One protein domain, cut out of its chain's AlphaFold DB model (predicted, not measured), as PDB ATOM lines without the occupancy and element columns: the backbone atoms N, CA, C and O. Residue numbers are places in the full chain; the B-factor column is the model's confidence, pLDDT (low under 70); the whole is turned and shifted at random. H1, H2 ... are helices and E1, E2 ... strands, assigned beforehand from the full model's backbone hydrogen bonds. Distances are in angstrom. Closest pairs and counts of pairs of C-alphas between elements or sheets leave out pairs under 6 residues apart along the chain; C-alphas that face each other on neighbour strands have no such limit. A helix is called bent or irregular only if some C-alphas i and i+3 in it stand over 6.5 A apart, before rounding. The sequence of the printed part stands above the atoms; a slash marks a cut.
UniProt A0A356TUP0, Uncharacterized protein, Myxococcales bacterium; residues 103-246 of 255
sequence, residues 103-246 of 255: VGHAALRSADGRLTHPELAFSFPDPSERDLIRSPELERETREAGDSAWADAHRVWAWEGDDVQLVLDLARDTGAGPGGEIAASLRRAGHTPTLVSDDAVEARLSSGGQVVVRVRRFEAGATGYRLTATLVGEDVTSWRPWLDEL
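Overview. This is residues 103 to 246 of the 255 residues of an uncharacterized protein of Myxococcales bacterium (UniProt A0A356TUP0). A twisted sheet of six strands makes the body, with the long hairpin E8 and E9 running through its middle; H2 and H4 cover parts of one face, and H5 lies over the other. A small separate sheet, E1 E2 E3, adds a second piece at the beginning. The printed part has 144 residues, with five named helices and nine strands in the order E1 E2 E3 H1 H2 H3 E4 E5 H4 E6 E7 E8 E9 H5; the class is mixed, and both sheets are antiparallel. The whole is compact, with a radius of gyration of the C-alphas of 14.6 A, and rounded, spanning 40 by 33 by 28 A.

Arrangement. Begin at E1, residues 109 to 111, E2, 114 to 116, and E3, 123 to 125, a meander, each strand the antiparallel neighbour of the one before; N 109 and O 116 are 2.9 A apart, N 115 and O 124 2.9 A, within hydrogen-bond range. H1, residues 127 to 130, only grazes the large sheet, with residues 127 to 128. H2, residues 136 to 144, and H3, residues 148 to 151, only just touch, only at the corner, with 3 pairs of C-alphas within 8 A, the closest Arg 143 and Ala 151, 5.7 A. Next find the hairpin E4, residues 154 to 160, and E5, residues 164 to 172, with N 155 and O 170 at 2.8 A. H4, residues 178 to 188, precedes the meander E6, 192 to 196, E7, 200 to 204, E8, 210 to 220, and E9, 223 to 233. The order is E4 E5 E9 E8 E7 E6; look for N 167 and O 230, 2.8 A, N 227 and O 216, 2.8 A, N 211 and O 203, 2.8 A, and N 202 and O 195, 3.0 A. H2 is over E4, height 7.3 A, only just slantwise at 32 degrees on the local plane; its closest C-alphas are Glu 139 and Ala 158, 5.3 A. H4, on the same face, is over E7, height 8.2 A, along it; C-alphas 179 and 201 are closest, 6.0 A. H5, residues 237 to 244, on the opposite face, is over E9 and E8, height 9.0 A; C-alphas 214 and 243 are its closest to E8, 6.8 A. Every O i to N i+4 pair is within range in H2 and H4, 2 of 4 in H5; H1 and H3 are too short for one.

Along the chain. Find C-alpha 109 at (130.748, 134.386, 163.161), where E1 begins. E8 runs 32.5 A and E9 33.0 A, from C-alpha 223 at (133.705, 141.055, 142.909); E5 runs 26.5 A, E4 19.5 A, H4 15.2 A and H2 12.1 A. H5, 11.4 A, ends at C-alpha 244, (113.541, 135.525, 153.494), and is irregular: C-alphas 238 and 241 are 7.2 A apart.

Size, cuts and confidence. The C-alphas farthest apart, Gly 208 and Gly 221, are 42.8 A apart. The printed part has no cut and no long link. Mean pLDDT of the printed part is 83.1; residues 145 to 149 and 175 to 179 are under 70.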
ATOM      1  N   VAL A 103     138.869 136.007 151.061       77.44
ATOM      2  CA  VAL A 103     137.709 136.675 151.665       77.44
ATOM      3  C   VAL A 103     136.514 135.722 151.774       77.44
ATOM      4  O   VAL A 103     135.932 135.572 152.844       77.44
ATOM      5  N   GLY A 104     136.168 135.015 150.695       76.50
ATOM      6  CA  GLY A 104     135.026 134.094 150.660       76.50
ATOM      7  C   GLY A 104     135.224 132.804 151.462       76.50
ATOM      8  O   GLY A 104     134.262 132.073 151.691       76.50
ATOM      9  N   HIS A 105     136.449 132.515 151.909       81.50
ATOM     10  CA  HIS A 105     136.760 131.335 152.719       81.50
ATOM     11  C   HIS A 105     136.611 131.577 154.225       81.50
ATOM     12  O   HIS A 105     136.703 130.623 155.014       81.50
ATOM     13  N   ALA A 106     136.360 132.821 154.644       83.62
ATOM     14  CA  ALA A 106     136.216 133.157 156.049       83.62
ATOM     15  C   ALA A 106     135.101 132.335 156.724       83.62
ATOM     16  O   ALA A 106     134.102 131.923 156.127       83.62
ATOM     17  N   ALA A 107     135.292 132.024 158.006       85.69
ATOM     18  CA  ALA A 107     134.261 131.359 158.792       85.69
ATOM     19  C   ALA A 107     133.171 132.365 159.188       85.69
ATOM     20  O   ALA A 107     133.476 133.498 159.566       85.69
ATOM     21  N   LEU A 108     131.913 131.921 159.155       88.56
ATOM     22  CA  LEU A 108     130.805 132.669 159.739       88.56
ATOM     23  C   LEU A 108     131.037 132.854 161.240       88.56
ATOM     24  O   LEU A 108     131.483 131.933 161.930       88.56
ATOM     25  N   ARG A 109     130.718 134.046 161.739       88.69
ATOM     26  CA  ARG A 109     130.748 134.386 163.161       88.69
ATOM     27  C   ARG A 109     129.322 134.360 163.697       88.69
ATOM     28  O   ARG A 109     128.443 134.953 163.076       88.69
ATOM     29  N   SER A 110     129.115 133.682 164.823       87.38
ATOM     30  CA  SER A 110     127.842 133.705 165.551       87.38
ATOM     31  C   SER A 110     127.884 134.796 166.617       87.38
ATOM     32  O   SER A 110     128.832 134.847 167.407       87.38
ATOM     33  N   ALA A 111     126.900 135.690 166.599       85.38
ATOM     34  CA  ALA A 111     126.687 136.726 167.604       85.38
ATOM     35  C   ALA A 111     125.212 137.147 167.590       85.38
ATOM     36  O   ALA A 111     124.617 137.259 166.520       85.38
ATOM     37  N   ASP A 112     124.633 137.372 168.772       85.56
ATOM     38  CA  ASP A 112     123.266 137.890 168.945       85.56
ATOM     39  C   ASP A 112     122.193 137.135 168.130       85.56
ATOM     40  O   ASP A 112     121.305 137.744 167.535       85.56
ATOM     41  N   GLY A 113     122.300 135.802 168.065       86.19
ATOM     42  CA  GLY A 113     121.343 134.951 167.345       86.19
ATOM     43  C   GLY A 113     121.473 134.983 165.822       86.19
ATOM     44  O   GLY A 113     120.566 134.573 165.097       86.19
ATOM     45  N   ARG A 114     122.588 135.500 165.295       88.44
ATOM     46  CA  ARG A 114     122.833 135.606 163.853       88.44
ATOM     47  C   ARG A 114     124.185 135.041 163.466       88.44
ATOM     48  O   ARG A 114     125.182 135.224 164.161       88.44
ATOM     49  N   LEU A 115     124.227 134.444 162.280       89.12
ATOM     50  CA  LEU A 115     125.457 134.108 161.583       89.12
ATOM     51  C   LEU A 115     125.790 135.208 160.582       89.12
ATOM     52  O   LEU A 115     125.001 135.525 159.691       89.12
ATOM     53  N   THR A 116     126.976 135.787 160.736       87.88
ATOM     54  CA  THR A 116     127.456 136.900 159.913       87.88
ATOM     55  C   THR A 116     128.785 136.538 159.277       87.88
ATOM     56  O   THR A 116     129.697 136.041 159.947       87.88
ATOM     57  N   HIS A 117     128.914 136.798 157.979       87.44
ATOM     58  CA  HIS A 117     130.198 136.668 157.309       87.44
ATOM     59  C   HIS A 117     131.037 137.935 157.558       87.44
ATOM     60  O   HIS A 117     130.543 139.047 157.384       87.44
ATOM     61  N   PRO A 118     132.295 137.809 158.013       82.44
ATOM     62  CA  PRO A 118     133.038 138.946 158.563       82.44
ATOM     63  C   PRO A 118     133.437 140.000 157.527       82.44
ATOM     64  O   PRO A 118     133.623 141.156 157.885       82.44
ATOM     65  N   GLU A 119     133.586 139.596 156.268       79.88
ATOM     66  CA  GLU A 119     134.093 140.454 155.184       79.88
ATOM     67  C   GLU A 119     133.082 140.653 154.051       79.88
ATOM     68  O   GLU A 119     133.196 141.558 153.233       79.88
ATOM     69  N   LEU A 120     132.066 139.799 154.024       76.88
ATOM     70  CA  LEU A 120     130.985 139.859 153.058       76.88
ATOM     71  C   LEU A 120     129.798 140.215 153.918       76.88
ATOM     72  O   LEU A 120     129.398 139.396 154.731       76.88
ATOM     73  N   ALA A 121     129.334 141.457 153.843       72.38
ATOM     74  CA  ALA A 121     128.314 142.006 154.725       72.38
ATOM     75  C   ALA A 121     126.948 141.335 154.487       72.38
ATOM     76  O   ALA A 121     126.012 141.981 154.046       72.38
ATOM     77  N   PHE A 122     126.833 140.032 154.733       81.88
ATOM     78  CA  PHE A 122     125.601 139.269 154.756       81.88
ATOM     79  C   PHE A 122     125.443 138.635 156.130       81.88
ATOM     80  O   PHE A 122     126.406 138.190 156.764       81.88
ATOM     81  N   SER A 123     124.197 138.607 156.587       85.19
ATOM     82  CA  SER A 123     123.829 137.941 157.825       85.19
ATOM     83  C   SER A 123     122.494 137.246 157.659       85.19
ATOM     84  O   SER A 123     121.632 137.670 156.886       85.19
ATOM     85  N   PHE A 124     122.316 136.190 158.427       87.19
ATOM     86  CA  PHE A 124     121.070 135.457 158.517       87.19
ATOM     87  C   PHE A 124     120.910 134.965 159.960       87.19
ATOM     88  O   PHE A 124     121.900 134.936 160.701       87.19
ATOM     89  N   PRO A 125     119.685 134.657 160.408       87.44
ATOM     90  CA  PRO A 125     119.490 134.151 161.763       87.44
ATOM     91  C   PRO A 125     120.253 132.832 161.951       87.44
ATOM     92  O   PRO A 125     120.513 132.128 160.980       87.44
ATOM     93  N   ASP A 126     120.665 132.499 163.170       89.00
ATOM     94  CA  ASP A 126     121.419 131.270 163.421       89.00
ATOM     95  C   ASP A 126     120.486 130.043 163.300       89.00
ATOM     96  O   ASP A 126     119.474 129.973 164.002       89.00
ATOM     97  N   PRO A 127     120.774 129.063 162.415       89.00
ATOM     98  CA  PRO A 127     119.959 127.855 162.264       89.00
ATOM     99  C   PRO A 127     119.801 127.059 163.567       89.00
ATOM    100  O   PRO A 127     118.795 126.370 163.744       89.00
ATOM    101  N   SER A 128     120.760 127.180 164.491       86.88
ATOM    102  CA  SER A 128     120.706 126.505 165.792       86.88
ATOM    103  C   SER A 128     119.582 127.001 166.704       86.88
ATOM    104  O   SER A 128     119.154 126.261 167.585       86.88
ATOM    105  N   GLU A 129     119.021 128.192 166.459       86.38
ATOM    106  CA  GLU A 129     117.831 128.679 167.176       86.38
ATOM    107  C   GLU A 129     116.544 127.926 166.801       86.38
ATOM    108  O   GLU A 129     115.504 128.109 167.432       86.38
ATOM    109  N   ARG A 130     116.601 127.088 165.761       84.94
ATOM    110  CA  ARG A 130     115.504 126.233 165.296       84.94
ATOM    111  C   ARG A 130     115.890 124.753 165.311       84.94
ATOM    112  O   ARG A 130     115.515 124.006 164.411       84.94
ATOM    113  N   ASP A 131     116.672 124.359 166.311       87.44
ATOM    114  CA  ASP A 131     117.075 122.973 166.571       87.44
ATOM    115  C   ASP A 131     117.887 122.308 165.439       87.44
ATOM    116  O   ASP A 131     118.048 121.089 165.423       87.44
ATOM    117  N   LEU A 132     118.453 123.087 164.504       90.25
ATOM    118  CA  LEU A 132     119.377 122.551 163.504       90.25
ATOM    119  C   LEU A 132     120.801 122.490 164.055       90.25
ATOM    120  O   LEU A 132     121.366 123.479 164.530       90.25
ATOM    121  N   ILE A 133     121.425 121.328 163.919       93.56
ATOM    122  CA  ILE A 133     122.795 121.078 164.351       93.56
ATOM    123  C   ILE A 133     123.702 121.171 163.130       93.56
ATOM    124  O   ILE A 133     123.359 120.720 162.041       93.56
ATOM    125  N   ARG A 134     124.882 121.771 163.290       93.88
ATOM    126  CA  ARG A 134     125.852 121.854 162.196       93.88
ATOM    127  C   ARG A 134     126.301 120.453 161.767       93.88
ATOM    128  O   ARG A 134     126.690 119.665 162.624       93.88
ATOM    129  N   SER A 135     126.300 120.188 160.459       95.25
ATOM    130  CA  SER A 135     126.611 118.876 159.873       95.25
ATOM    131  C   SER A 135     127.832 118.948 158.944       95.25
ATOM    132  O   SER A 135     127.707 119.274 157.758       95.25
ATOM    133  N   PRO A 136     129.044 118.670 159.461       93.19
ATOM    134  CA  PRO A 136     130.255 118.558 158.647       93.19
ATOM    135  C   PRO A 136     130.162 117.466 157.575       93.19
ATOM    136  O   PRO A 136     130.769 117.587 156.509       93.19
ATOM    137  N   GLU A 137     129.415 116.398 157.848       91.62
ATOM    138  CA  GLU A 137     129.153 115.308 156.917       91.62
ATOM    139  C   GLU A 137     128.397 115.815 155.687       91.62
ATOM    140  O   GLU A 137     128.870 115.605 154.568       91.62
ATOM    141  N   LEU A 138     127.308 116.567 155.878       87.06
ATOM    142  CA  LEU A 138     126.544 117.159 154.780       87.06
ATOM    143  C   LEU A 138     127.351 118.232 154.023       87.06
ATOM    144  O   LEU A 138     127.279 118.314 152.793       87.06
ATOM    145  N   GLU A 139     128.184 119.018 154.722       90.12
ATOM    146  CA  GLU A 139     129.140 119.940 154.080       90.12
ATOM    147  C   GLU A 139     130.108 119.181 153.153       90.12
ATOM    148  O   GLU A 139     130.398 119.627 152.038       90.12
ATOM    149  N   ARG A 140     130.618 118.028 153.606       87.50
ATOM    150  CA  ARG A 140     131.537 117.178 152.841       87.50
ATOM    151  C   ARG A 140     130.839 116.532 151.648       87.50
ATOM    152  O   ARG A 140     131.381 116.600 150.552       87.50
ATOM    153  N   GLU A 141     129.654 115.958 151.834       83.06
ATOM    154  CA  GLU A 141     128.872 115.337 150.755       83.06
ATOM    155  C   GLU A 141     128.506 116.344 149.665       83.06
ATOM    156  O   GLU A 141     128.676 116.059 148.481       83.06
ATOM    157  N   THR A 142     128.094 117.554 150.051       81.50
ATOM    158  CA  THR A 142     127.806 118.638 149.099       81.50
ATOM    159  C   THR A 142     129.047 118.999 148.282       81.50
ATOM    160  O   THR A 142     128.959 119.206 147.074       81.50
ATOM    161  N   ARG A 143     130.224 119.028 148.922       79.69
ATOM    162  CA  ARG A 143     131.499 119.313 148.251       79.69
ATOM    163  C   ARG A 143     131.947 118.184 147.325       79.69
ATOM    164  O   ARG A 143     132.433 118.456 146.234       79.69
ATOM    165  N   GLU A 144     131.775 116.937 147.750       76.25
ATOM    166  CA  GLU A 144     132.137 115.734 146.987       76.25
ATOM    167  C   GLU A 144     131.162 115.423 145.845       76.25
ATOM    168  O   GLU A 144     131.531 114.731 144.898       76.25
ATOM    169  N   ALA A 145     129.933 115.943 145.900       67.75
ATOM    170  CA  ALA A 145     129.008 115.907 144.771       67.75
ATOM    171  C   ALA A 145     129.513 116.749 143.578       67.75
ATOM    172  O   ALA A 145     129.091 116.520 142.441       67.75
ATOM    173  N   GLY A 146     130.413 117.707 143.833       63.22
ATOM    174  CA  GLY A 146     131.174 118.442 142.825       63.22
ATOM    175  C   GLY A 146     132.520 117.787 142.484       63.22
ATOM    176  O   GLY A 146     132.936 116.798 143.081       63.22
ATOM    177  N   ASP A 147     133.231 118.347 141.505       64.06
ATOM    178  CA  ASP A 147     134.632 117.995 141.256       64.06
ATOM    179  C   ASP A 147     135.586 118.833 142.135       64.06
ATOM    180  O   ASP A 147     135.174 119.731 142.870       64.06
ATOM    181  N   SER A 148     136.893 118.562 142.076       65.88
ATOM    182  CA  SER A 148     137.871 119.315 142.878       65.88
ATOM    183  C   SER A 148     137.913 120.809 142.534       65.88
ATOM    184  O   SER A 148     138.233 121.616 143.394       65.88
ATOM    185  N   ALA A 149     137.586 121.190 141.292       65.81
ATOM    186  CA  ALA A 149     137.538 122.593 140.883       65.81
ATOM    187  C   ALA A 149     136.307 123.315 141.457       65.81
ATOM    188  O   ALA A 149     136.358 124.516 141.706       65.81
ATOM    189  N   TRP A 150     135.216 122.585 141.689       76.00
ATOM    190  CA  TRP A 150     134.037 123.077 142.391       76.00
ATOM    191  C   TRP A 150     134.347 123.395 143.855       76.00
ATOM    192  O   TRP A 150     133.981 124.461 144.341       76.00
ATOM    193  N   ALA A 151     135.083 122.513 144.535       71.19
ATOM    194  CA  ALA A 151     135.445 122.686 145.942       71.19
ATOM    195  C   ALA A 151     136.219 123.987 146.227       71.19
ATOM    196  O   ALA A 151     135.989 124.604 147.261       71.19
ATOM    197  N   ASP A 152     137.090 124.415 145.309       74.75
ATOM    198  CA  ASP A 152     137.869 125.661 145.431       74.75
ATOM    199  C   ASP A 152     137.049 126.922 145.080       74.75
ATOM    200  O   ASP A 152     137.439 128.054 145.378       74.75
ATOM    201  N   ALA A 153     135.914 126.751 144.402       82.44
ATOM    202  CA  ALA A 153     135.054 127.843 143.950       82.44
ATOM    203  C   ALA A 153     133.806 128.046 144.820       82.44
ATOM    204  O   ALA A 153     133.044 128.985 144.582       82.44
ATOM    205  N   HIS A 154     133.605 127.180 145.813       87.94
ATOM    206  CA  HIS A 154     132.413 127.146 146.644       87.94
ATOM    207  C   HIS A 154     132.755 127.027 148.130       87.94
ATOM    208  O   HIS A 154     133.621 126.257 148.547       87.94
ATOM    209  N   ARG A 155     132.017 127.763 148.958       90.81
ATOM    210  CA  ARG A 155     132.089 127.695 150.413       90.81
ATOM    211  C   ARG A 155     130.740 127.240 150.944       90.81
ATOM    212  O   ARG A 155     129.759 127.975 150.884       90.81
ATOM    213  N   VAL A 156     130.727 126.023 151.479       91.12
ATOM    214  CA  VAL A 156     129.517 125.363 151.971       91.12
ATOM    215  C   VAL A 156     129.466 125.382 153.493       91.12
ATOM    216  O   VAL A 156     130.459 125.068 154.152       91.12
ATOM    217  N   TRP A 157     128.291 125.696 154.029       93.69
ATOM    218  CA  TRP A 157     127.907 125.451 155.416       93.69
ATOM    219  C   TRP A 157     126.622 124.635 155.433       93.69
ATOM    220  O   TRP A 157     125.720 124.912 154.643       93.69
ATOM    221  N   ALA A 158     126.522 123.651 156.320       94.38
ATOM    222  CA  ALA A 158     125.352 122.790 156.364       94.38
ATOM    223  C   ALA A 158     124.890 122.511 157.791       94.38
ATOM    224  O   ALA A 158     125.692 122.424 158.724       94.38
ATOM    225  N   TRP A 159     123.580 122.360 157.936       95.19
ATOM    226  CA  TRP A 159     122.921 122.008 159.179       95.19
ATOM    227  C   TRP A 159     121.819 120.989 158.928       95.19
ATOM    228  O   TRP A 159     121.194 120.981 157.868       95.19
ATOM    229  N   GLU A 160     121.570 120.157 159.927       93.38
ATOM    230  CA  GLU A 160     120.582 119.089 159.886       93.38
ATOM    231  C   GLU A 160     119.792 119.063 161.191       93.38
ATOM    232  O   GLU A 160     120.333 119.274 162.277       93.38
ATOM    233  N   GLY A 161     118.498 118.815 161.062       90.50
ATOM    234  CA  GLY A 161     117.604 118.428 162.141       90.50
ATOM    235  C   GLY A 161     116.874 117.151 161.746       90.50
ATOM    236  O   GLY A 161     117.182 116.548 160.718       90.50
ATOM    237  N   ASP A 162     115.881 116.764 162.540       87.12
ATOM    238  CA  ASP A 162     115.206 115.472 162.377       87.12
ATOM    239  C   ASP A 162     114.534 115.308 160.997       87.12
ATOM    240  O   ASP A 162     114.659 114.252 160.379       87.12
ATOM    241  N   ASP A 163     113.904 116.370 160.477       87.06
ATOM    242  CA  ASP A 163     113.120 116.332 159.227       87.06
ATOM    243  C   ASP A 163     113.531 117.402 158.196       87.06
ATOM    244  O   ASP A 163     112.846 117.606 157.184       87.06
ATOM    245  N   VAL A 164     114.616 118.138 158.464       89.94
ATOM    246  CA  VAL A 164     115.045 119.288 157.658       89.94
ATOM    247  C   VAL A 164     116.564 119.341 157.537       89.94
ATOM    248  O   VAL A 164     117.288 119.277 158.525       89.94
ATOM    249  N   GLN A 165     117.041 119.546 156.313       91.25
ATOM    250  CA  GLN A 165     118.433 119.846 155.998       91.25
ATOM    251  C   GLN A 165     118.526 121.246 155.391       91.25
ATOM    252  O   GLN A 165     117.750 121.600 154.499       91.25
ATOM    253  N   LEU A 166     119.497 122.029 155.851       91.88
ATOM    254  CA  LEU A 166     119.840 123.343 155.324       91.88
ATOM    255  C   LEU A 166     121.269 123.313 154.796       91.88
ATOM    256  O   LEU A 166     122.204 123.017 155.534       91.88
ATOM    257  N   VAL A 167     121.446 123.713 153.544       92.12
ATOM    258  CA  VAL A 167     122.755 123.913 152.926       92.12
ATOM    259  C   VAL A 167     122.852 125.348 152.435       92.12
ATOM    260  O   VAL A 167     122.019 125.808 151.655       92.12
ATOM    261  N   LEU A 168     123.884 126.055 152.878       91.81
ATOM    262  CA  LEU A 168     124.278 127.353 152.357       91.81
ATOM    263  C   LEU A 168     125.520 127.183 151.496       91.81
ATOM    264  O   LEU A 168     126.531 126.676 151.968       91.81
ATOM    265  N   ASP A 169     125.441 127.640 150.256       90.31
ATOM    266  CA  ASP A 169     126.523 127.582 149.281       90.31
ATOM    267  C   ASP A 169     126.859 128.992 148.783       90.31
ATOM    268  O   ASP A 169     126.052 129.638 148.107       90.31
ATOM    269  N   LEU A 170     128.041 129.482 149.151       89.94
ATOM    270  CA  LEU A 170     128.604 130.736 148.671       89.94
ATOM    271  C   LEU A 170     129.536 130.464 147.491       89.94
ATOM    272  O   LEU A 170     130.468 129.677 147.602       89.94
ATOM    273  N   ALA A 171     129.343 131.195 146.402       88.38
ATOM    274  CA  ALA A 171     130.201 131.166 145.225       88.38
ATOM    275  C   ALA A 171     130.382 132.579 144.661       88.38
ATOM    276  O   ALA A 171     129.654 133.509 145.021       88.38
ATOM    277  N   ARG A 172     131.319 132.758 143.728       86.00
ATOM    278  CA  ARG A 172     131.374 133.989 142.927       86.00
ATOM    279  C   ARG A 172     130.176 134.062 141.982       86.00
ATOM    280  O   ARG A 172     129.793 133.064 141.368       86.00
ATOM    281  N   ASP A 173     129.602 135.253 141.842       83.06
ATOM    282  CA  ASP A 173     128.550 135.482 140.859       83.06
ATOM    283  C   ASP A 173     129.165 135.719 139.475       83.06
ATOM    284  O   ASP A 173     130.037 136.566 139.291       83.06
ATOM    285  N   THR A 174     128.708 134.947 138.492       72.31
ATOM    286  CA  THR A 174     129.147 135.030 137.091       72.31
ATOM    287  C   THR A 174     128.114 135.725 136.201       72.31
ATOM    288  O   THR A 174     128.301 135.810 134.989       72.31
ATOM    289  N   GLY A 175     127.014 136.220 136.783       63.53
ATOM    290  CA  GLY A 175     125.940 136.909 136.066       63.53
ATOM    291  C   GLY A 175     124.951 135.976 135.360       63.53
ATOM    292  O   GLY A 175     123.977 136.446 134.773       63.53
ATOM    293  N   ALA A 176     125.151 134.655 135.431       62.47
ATOM    294  CA  ALA A 176     124.146 133.682 135.014       62.47
ATOM    295  C   ALA A 176     122.981 133.641 136.022       62.47
ATOM    296  O   ALA A 176     123.183 133.748 137.235       62.47
ATOM    297  N   GLY A 177     121.747 133.496 135.527       60.06
ATOM    298  CA  GLY A 177     120.539 133.362 136.349       60.06
ATOM    299  C   GLY A 177     120.450 131.975 137.005       60.06
ATOM    300  O   GLY A 177     120.139 131.008 136.305       60.06
ATOM    301  N   PRO A 178     120.670 131.838 138.328       68.25
ATOM    302  CA  PRO A 178     120.748 130.542 138.992       68.25
ATOM    303  C   PRO A 178     119.376 129.885 139.113       68.25
ATOM    304  O   PRO A 178     119.279 128.665 139.047       68.25
ATOM    305  N   GLY A 179     118.297 130.669 139.219       68.44
ATOM    306  CA  GLY A 179     116.940 130.136 139.319       68.44
ATOM    307  C   GLY A 179     116.564 129.224 138.148       68.44
ATOM    308  O   GLY A 179     116.011 128.141 138.343       68.44
ATOM    309  N   GLY A 180     116.936 129.610 136.922       70.12
ATOM    310  CA  GLY A 180     116.704 128.801 135.723       70.12
ATOM    311  C   GLY A 180     117.523 127.508 135.697       70.12
ATOM    312  O   GLY A 180     116.995 126.450 135.339       70.12
ATOM    313  N   GLU A 181     118.791 127.576 136.105       71.88
ATOM    314  CA  GLU A 181     119.703 126.427 136.168       71.88
ATOM    315  C   GLU A 181     119.282 125.428 137.250       71.88
ATOM    316  O   GLU A 181     119.147 124.234 136.972       71.88
ATOM    317  N   ILE A 182     118.970 125.913 138.452       76.62
ATOM    318  CA  ILE A 182     118.492 125.106 139.581       76.62
ATOM    319  C   ILE A 182     117.152 124.454 139.230       76.62
ATOM    320  O   ILE A 182     116.993 123.242 139.384       76.62
ATOM    321  N   ALA A 183     116.211 125.205 138.650       79.25
ATOM    322  CA  ALA A 183     114.952 124.645 138.167       79.25
ATOM    323  C   ALA A 183     115.170 123.570 137.088       79.25
ATOM    324  O   ALA A 183     114.461 122.564 137.054       79.25
ATOM    325  N   ALA A 184     116.143 123.747 136.190       72.75
ATOM    326  CA  ALA A 184     116.495 122.730 135.202       72.75
ATOM    327  C   ALA A 184     117.136 121.482 135.835       72.75
ATOM    328  O   ALA A 184     116.885 120.375 135.356       72.75
ATOM    329  N   SER A 185     117.936 121.633 136.892       71.06
ATOM    330  CA  SER A 185     118.494 120.524 137.677       71.06
ATOM    331  C   SER A 185     117.404 119.732 138.397       71.06
ATOM    332  O   SER A 185     117.344 118.516 138.242       71.06
ATOM    333  N   LEU A 186     116.465 120.412 139.057       76.06
ATOM    334  CA  LEU A 186     115.322 119.772 139.717       76.06
ATOM    335  C   LEU A 186     114.440 119.004 138.724       76.06
ATOM    336  O   LEU A 186     114.099 117.849 138.974       76.06
ATOM    337  N   ARG A 187     114.154 119.578 137.545       79.00
ATOM    338  CA  ARG A 187     113.420 118.872 136.476       79.00
ATOM    339  C   ARG A 187     114.127 117.600 136.012       79.00
ATOM    340  O   ARG A 187     113.461 116.602 135.754       79.00
ATOM    341  N   ARG A 188     115.462 117.612 135.909       75.94
ATOM    342  CA  ARG A 188     116.252 116.415 135.562       75.94
ATOM    343  C   ARG A 188     116.180 115.342 136.644       75.94
ATOM    344  O   ARG A 188     116.126 114.167 136.304       75.94
ATOM    345  N   ALA A 189     116.125 115.747 137.909       71.19
ATOM    346  CA  ALA A 189     115.919 114.852 139.044       71.19
ATOM    347  C   ALA A 189     114.466 114.332 139.162       71.19
ATOM    348  O   ALA A 189     114.145 113.595 140.088       71.19
ATOM    349  N   GLY A 190     113.578 114.681 138.221       80.06
ATOM    350  CA  GLY A 190     112.178 114.250 138.235       80.06
ATOM    351  C   GLY A 190     111.282 115.083 139.153       80.06
ATOM    352  O   GLY A 190     110.157 114.681 139.443       80.06
ATOM    353  N   HIS A 191     111.747 116.249 139.600       81.88
ATOM    354  CA  HIS A 191     110.979 117.163 140.440       81.88
ATOM    355  C   HIS A 191     110.394 118.299 139.604       81.88
ATOM    356  O   HIS A 191     111.035 118.821 138.692       81.88
ATOM    357  N   THR A 192     109.162 118.707 139.912       86.31
ATOM    358  CA  THR A 192     108.496 119.802 139.195       86.31
ATOM    359  C   THR A 192     108.555 121.074 140.034       86.31
ATOM    360  O   THR A 192     107.938 121.104 141.101       86.31
ATOM    361  N   PRO A 193     109.269 122.122 139.578       86.06
ATOM    362  CA  PRO A 193     109.252 123.404 140.260       86.06
ATOM    363  C   PRO A 193     107.857 124.028 140.210       86.06
ATOM    364  O   PRO A 193     107.266 124.143 139.135       86.06
ATOM    365  N   THR A 194     107.346 124.439 141.362       87.56
ATOM    366  CA  THR A 194     106.080 125.162 141.529       87.56
ATOM    367  C   THR A 194     106.276 126.677 141.531       87.56
ATOM    368  O   THR A 194     105.341 127.408 141.218       87.56
ATOM    369  N   LEU A 195     107.491 127.148 141.832       85.88
ATOM    370  CA  LEU A 195     107.905 128.548 141.736       85.88
ATOM    371  C   LEU A 195     109.317 128.622 141.145       85.88
ATOM    372  O   LEU A 195     110.188 127.846 141.538       85.88
ATOM    373  N   VAL A 196     109.536 129.548 140.209       84.38
ATOM    374  CA  VAL A 196     110.861 129.859 139.654       84.38
ATOM    375  C   VAL A 196     110.964 131.366 139.442       84.38
ATOM    376  O   VAL A 196     110.208 131.940 138.661       84.38
ATOM    377  N   SER A 197     111.921 131.986 140.114       83.62
ATOM    378  CA  SER A 197     112.420 133.335 139.862       83.62
ATOM    379  C   SER A 197     113.947 133.314 139.941       83.62
ATOM    380  O   SER A 197     114.537 132.288 140.283       83.62
ATOM    381  N   ASP A 198     114.602 134.431 139.631       80.38
ATOM    382  CA  ASP A 198     116.064 134.516 139.733       80.38
ATOM    383  C   ASP A 198     116.580 134.313 141.166       80.38
ATOM    384  O   ASP A 198     117.702 133.832 141.338       80.38
ATOM    385  N   ASP A 199     115.740 134.601 142.164       83.31
ATOM    386  CA  ASP A 199     116.099 134.587 143.584       83.31
ATOM    387  C   ASP A 199     115.424 133.460 144.381       83.31
ATOM    388  O   ASP A 199     115.701 133.284 145.569       83.31
ATOM    389  N   ALA A 200     114.511 132.700 143.771       85.94
ATOM    390  CA  ALA A 200     113.769 131.652 144.460       85.94
ATOM    391  C   ALA A 200     113.378 130.498 143.535       85.94
ATOM    392  O   ALA A 200     112.864 130.697 142.435       85.94
ATOM    393  N   VAL A 201     113.542 129.271 144.027       87.31
ATOM    394  CA  VAL A 201     113.026 128.065 143.372       87.31
ATOM    395  C   VAL A 201     112.368 127.183 144.412       87.31
ATOM    396  O   VAL A 201     112.908 126.988 145.494       87.31
ATOM    397  N   GLU A 202     111.206 126.632 144.091       90.25
ATOM    398  CA  GLU A 202     110.502 125.723 144.993       90.25
ATOM    399  C   GLU A 202     109.972 124.534 144.220       90.25
ATOM    400  O   GLU A 202     109.435 124.703 143.124       90.25
ATOM    401  N   ALA A 203     110.133 123.334 144.768       88.69
ATOM    402  CA  ALA A 203     109.704 122.100 144.131       88.69
ATOM    403  C   ALA A 203     109.292 121.053 145.164       88.69
ATOM    404  O   ALA A 203     109.793 121.026 146.287       88.69
ATOM    405  N   ARG A 204     108.413 120.138 144.753       87.06
ATOM    406  CA  ARG A 204     108.060 118.965 145.556       87.06
ATOM    407  C   ARG A 204     108.959 117.782 145.209       87.06
ATOM    408  O   ARG A 204     109.169 117.493 144.027       87.06
ATOM    409  N   LEU A 205     109.448 117.090 146.233       82.88
ATOM    410  CA  LEU A 205     110.211 115.858 146.091       82.88
ATOM    411  C   LEU A 205     109.290 114.667 145.834       82.88
ATOM    412  O   LEU A 205     108.151 114.615 146.299       82.88
ATOM    413  N   SER A 206     109.813 113.676 145.119       77.75
ATOM    414  CA  SER A 206     109.118 112.408 144.874       77.75
ATOM    415  C   SER A 206     108.908 111.592 146.154       77.75
ATOM    416  O   SER A 206     107.957 110.821 146.221       77.75
ATOM    417  N   SER A 207     109.755 111.787 147.170       75.75
ATOM    418  CA  SER A 207     109.682 111.128 148.480       75.75
ATOM    419  C   SER A 207     108.588 111.670 149.405       75.75
ATOM    420  O   SER A 207     108.366 111.094 150.459       75.75
ATOM    421  N   GLY A 208     107.893 112.750 149.027       77.62
ATOM    422  CA  GLY A 208     106.833 113.363 149.837       77.62
ATOM    423  C   GLY A 208     107.193 114.729 150.425       77.62
ATOM    424  O   GLY A 208     106.279 115.519 150.663       77.62
ATOM    425  N   GLY A 209     108.489 115.042 150.544       85.12
ATOM    426  CA  GLY A 209     108.999 116.331 151.020       85.12
ATOM    427  C   GLY A 209     109.023 117.446 149.968       85.12
ATOM    428  O   GLY A 209     108.471 117.336 148.868       85.12
ATOM    429  N   GLN A 210     109.682 118.548 150.304       89.94
ATOM    430  CA  GLN A 210     109.808 119.751 149.490       89.94
ATOM    431  C   GLN A 210     111.244 120.285 149.521       89.94
ATOM    432  O   GLN A 210     111.991 120.063 150.471       89.94
ATOM    433  N   VAL A 211     111.604 121.010 148.465       88.94
ATOM    434  CA  VAL A 211     112.846 121.776 148.364       88.94
ATOM    435  C   VAL A 211     112.491 123.237 148.171       88.94
ATOM    436  O   VAL A 211     111.730 123.577 147.260       88.94
ATOM    437  N   VAL A 212     113.077 124.096 148.996       89.62
ATOM    438  CA  VAL A 212     113.020 125.549 148.852       89.62
ATOM    439  C   VAL A 212     114.437 126.057 148.690       89.62
ATOM    440  O   VAL A 212     115.301 125.804 149.521       89.62
ATOM    441  N   VAL A 213     114.663 126.803 147.620       88.56
ATOM    442  CA  VAL A 213     115.921 127.482 147.357       88.56
ATOM    443  C   VAL A 213     115.685 128.983 147.394       88.56
ATOM    444  O   VAL A 213     114.737 129.487 146.780       88.56
ATOM    445  N   ARG A 214     116.554 129.699 148.105       89.38
ATOM    446  CA  ARG A 214     116.686 131.154 148.042       89.38
ATOM    447  C   ARG A 214     118.081 131.510 147.573       89.38
ATOM    448  O   ARG A 214     119.061 130.924 148.016       89.38
ATOM    449  N   VAL A 215     118.160 132.481 146.682       87.00
ATOM    450  CA  VAL A 215     119.419 133.007 146.181       87.00
ATOM    451  C   VAL A 215     119.504 134.476 146.559       87.00
ATOM    452  O   VAL A 215     118.552 135.242 146.391       87.00
ATOM    453  N   ARG A 216     120.664 134.870 147.076       87.38
ATOM    454  CA  ARG A 216     121.030 136.265 147.288       87.38
ATOM    455  C   ARG A 216     122.333 136.562 146.584       87.38
ATOM    456  O   ARG A 216     123.261 135.758 146.600       87.38
ATOM    457  N   ARG A 217     122.386 137.737 145.972       84.31
ATOM    458  CA  ARG A 217     123.571 138.271 145.313       84.31
ATOM    459  C   ARG A 217     124.008 139.528 146.031       84.31
ATOM    460  O   ARG A 217     123.163 140.300 146.481       84.31
ATOM    461  N   PHE A 218     125.308 139.727 146.125       81.06
ATOM    462  CA  PHE A 218     125.887 140.932 146.697       81.06
ATOM    463  C   PHE A 218     127.272 141.175 146.111       81.06
ATOM    464  O   PHE A 218     127.893 140.279 145.542       81.06
ATOM    465  N   GLU A 219     127.755 142.400 146.252       79.38
ATOM    466  CA  GLU A 219     129.060 142.823 145.759       79.38
ATOM    467  C   GLU A 219     129.966 143.159 146.943       79.38
ATOM    468  O   GLU A 219     129.535 143.792 147.907       79.38
ATOM    469  N   ALA A 220     131.230 142.747 146.863       74.75
ATOM    470  CA  ALA A 220     132.282 143.225 147.748       74.75
ATOM    471  C   ALA A 220     133.451 143.722 146.890       74.75
ATOM    472  O   ALA A 220     134.112 142.956 146.184       74.75
ATOM    473  N   GLY A 221     133.668 145.039 146.903       77.50
ATOM    474  CA  GLY A 221     134.597 145.692 145.983       77.50
ATOM    475  C   GLY A 221     134.144 145.541 144.526       77.50
ATOM    476  O   GLY A 221     133.032 145.923 144.184       77.50
ATOM    477  N   ALA A 222     135.011 144.993 143.670       76.38
ATOM    478  CA  ALA A 222     134.711 144.726 142.257       76.38
ATOM    479  C   ALA A 222     134.216 143.290 141.991       76.38
ATOM    480  O   ALA A 222     133.996 142.921 140.836       76.38
ATOM    481  N   THR A 223     134.080 142.465 143.035       81.06
ATOM    482  CA  THR A 223     133.705 141.055 142.909       81.06
ATOM    483  C   THR A 223     132.258 140.843 143.351       81.06
ATOM    484  O   THR A 223     131.878 141.179 144.473       81.06
ATOM    485  N   GLY A 224     131.459 140.243 142.466       83.00
ATOM    486  CA  GLY A 224     130.122 139.748 142.780       83.00
ATOM    487  C   GLY A 224     130.165 138.366 143.429       83.00
ATOM    488  O   GLY A 224     130.954 137.498 143.040       83.00
ATOM    489  N   TYR A 225     129.283 138.152 144.393       85.56
ATOM    490  CA  TYR A 225     129.105 136.914 145.136       85.56
ATOM    491  C   TYR A 225     127.641 136.493 145.115       85.56
ATOM    492  O   TYR A 225     126.725 137.314 145.040       85.56
ATOM    493  N   ARG A 226     127.430 135.185 145.212       87.75
ATOM    494  CA  ARG A 226     126.122 134.549 145.247       87.75
ATOM    495  C   ARG A 226     126.069 133.574 146.411       87.75
ATOM    496  O   ARG A 226     126.861 132.641 146.463       87.75
ATOM    497  N   LEU A 227     125.093 133.761 147.287       89.44
ATOM    498  CA  LEU A 227     124.754 132.849 148.367       89.44
ATOM    499  C   LEU A 227     123.457 132.119 148.018       89.44
ATOM    500  O   LEU A 227     122.422 132.748 147.794       89.44
ATOM    501  N   THR A 228     123.518 130.795 147.967       89.19
ATOM    502  CA  THR A 228     122.380 129.915 147.696       89.19
ATOM    503  C   THR A 228     122.027 129.165 148.970       89.19
ATOM    504  O   THR A 228     122.814 128.358 149.449       89.19
ATOM    505  N   ALA A 229     120.843 129.419 149.511       90.75
ATOM    506  CA  ALA A 229     120.284 128.681 150.628       90.75
ATOM    507  C   ALA A 229     119.319 127.621 150.103       90.75
ATOM    508  O   ALA A 229     118.286 127.960 149.529       90.75
ATOM    509  N   THR A 230     119.658 126.351 150.288       90.50
ATOM    510  CA  THR A 230     118.836 125.201 149.909       90.50
ATOM    511  C   THR A 230     118.327 124.525 151.165       90.50
ATOM    512  O   THR A 230     119.113 124.051 151.979       90.50
ATOM    513  N   LEU A 231     117.011 124.465 151.304       90.75
ATOM    514  CA  LEU A 231     116.331 123.777 152.385       90.75
ATOM    515  C   LEU A 231     115.568 122.581 151.821       90.75
ATOM    516  O   LEU A 231     114.841 122.720 150.833       90.75
ATOM    517  N   VAL A 232     115.720 121.424 152.453       90.25
ATOM    518  CA  VAL A 232     115.077 120.169 152.056       90.25
ATOM    519  C   VAL A 232     114.401 119.553 153.272       90.25
ATOM    520  O   VAL A 232     115.034 119.434 154.312       90.25
ATOM    521  N   GLY A 233     113.133 119.165 153.158       88.12
ATOM    522  CA  GLY A 233     112.408 118.558 154.277       88.12
ATOM    523  C   GLY A 233     110.908 118.428 154.045       88.12
ATOM    524  O   GLY A 233     110.395 118.806 152.988       88.12
ATOM    525  N   GLU A 234     110.188 117.888 155.024       85.94
ATOM    526  CA  GLU A 234     108.730 117.717 154.933       85.94
ATOM    527  C   GLU A 234     107.964 119.028 155.176       85.94
ATOM    528  O   GLU A 234     107.049 119.352 154.412       85.94
ATOM    529  N   ASP A 235     108.391 119.830 156.159       82.25
ATOM    530  CA  ASP A 235     107.846 121.163 156.449       82.25
ATOM    531  C   ASP A 235     108.880 122.278 156.227       82.25
ATOM    532  O   ASP A 235     109.305 122.975 157.138       82.25
ATOM    533  N   VAL A 236     109.281 122.490 154.975       81.31
ATOM    534  CA  VAL A 236     110.130 123.638 154.591       81.31
ATOM    535  C   VAL A 236     109.355 124.957 154.506       81.31
ATOM    536  O   VAL A 236     109.948 126.030 154.385       81.31
ATOM    537  N   THR A 237     108.018 124.918 154.531       75.69
ATOM    538  CA  THR A 237     107.207 126.126 154.301       75.69
ATOM    539  C   THR A 237     107.223 127.034 155.531       75.69
ATOM    540  O   THR A 237     107.270 128.257 155.385       75.69
ATOM    541  N   SER A 238     107.282 126.453 156.735       83.69
ATOM    542  CA  SER A 238     107.464 127.169 158.008       83.69
ATOM    543  C   SER A 238     108.829 127.866 158.145       83.69
ATOM    544  O   SER A 238     109.008 128.766 158.975       83.69
ATOM    545  N   TRP A 239     109.790 127.509 157.292       84.12
ATOM    546  CA  TRP A 239     111.114 128.124 157.218       84.12
ATOM    547  C   TRP A 239     111.209 129.271 156.219       84.12
ATOM    548  O   TRP A 239     112.192 130.004 156.239       84.12
ATOM    549  N   ARG A 240     110.198 129.485 155.367       80.50
ATOM    550  CA  ARG A 240     110.232 130.578 154.383       80.50
ATOM    551  C   ARG A 240     110.503 131.954 155.000       80.50
ATOM    552  O   ARG A 240     111.398 132.610 154.485       80.50
ATOM    553  N   PRO A 241     109.828 132.384 156.089       82.62
ATOM    554  CA  PRO A 241     110.115 133.688 156.686       82.62
ATOM    555  C   PRO A 241     111.580 133.809 157.116       82.62
ATOM    556  O   PRO A 241     112.217 134.818 156.848       82.62
ATOM    557  N   TRP A 242     112.131 132.735 157.687       84.19
ATOM    558  CA  TRP A 242     113.527 132.658 158.110       84.19
ATOM    559  C   TRP A 242     114.494 132.726 156.916       84.19
ATOM    560  O   TRP A 242     115.500 133.424 156.965       84.19
ATOM    561  N   LEU A 243     114.174 132.057 155.804       81.81
ATOM    562  CA  LEU A 243     114.966 132.129 154.571       81.81
ATOM    563  C   LEU A 243     114.859 133.497 153.885       81.81
ATOM    564  O   LEU A 243     115.794 133.934 153.216       81.81
ATOM    565  N   ASP A 244     113.729 134.183 154.033       80.81
ATOM    566  CA  ASP A 244     113.541 135.525 153.494       80.81
ATOM    567  C   ASP A 244     114.335 136.572 154.308       80.81
ATOM    568  O   ASP A 244     114.721 137.603 153.750       80.81
ATOM    569  N   GLU A 245     114.686 136.267 155.567       79.88
ATOM    570  CA  GLU A 245     115.628 137.028 156.407       79.88
ATOM    571  C   GLU A 245     117.105 136.866 156.012       79.88
ATOM    572  O   GLU A 245     117.977 137.456 156.661       79.88
ATOM    573  N   LEU A 246     117.411 136.116 154.945       76.50
ATOM    574  CA  LEU A 246     118.730 136.145 154.316       76.50
ATOM    575  C   LEU A 246     118.942 137.550 153.731       76.50
ATOM    576  O   LEU A 246     118.499 137.873 152.620       76.50
TER     577      LEU A 246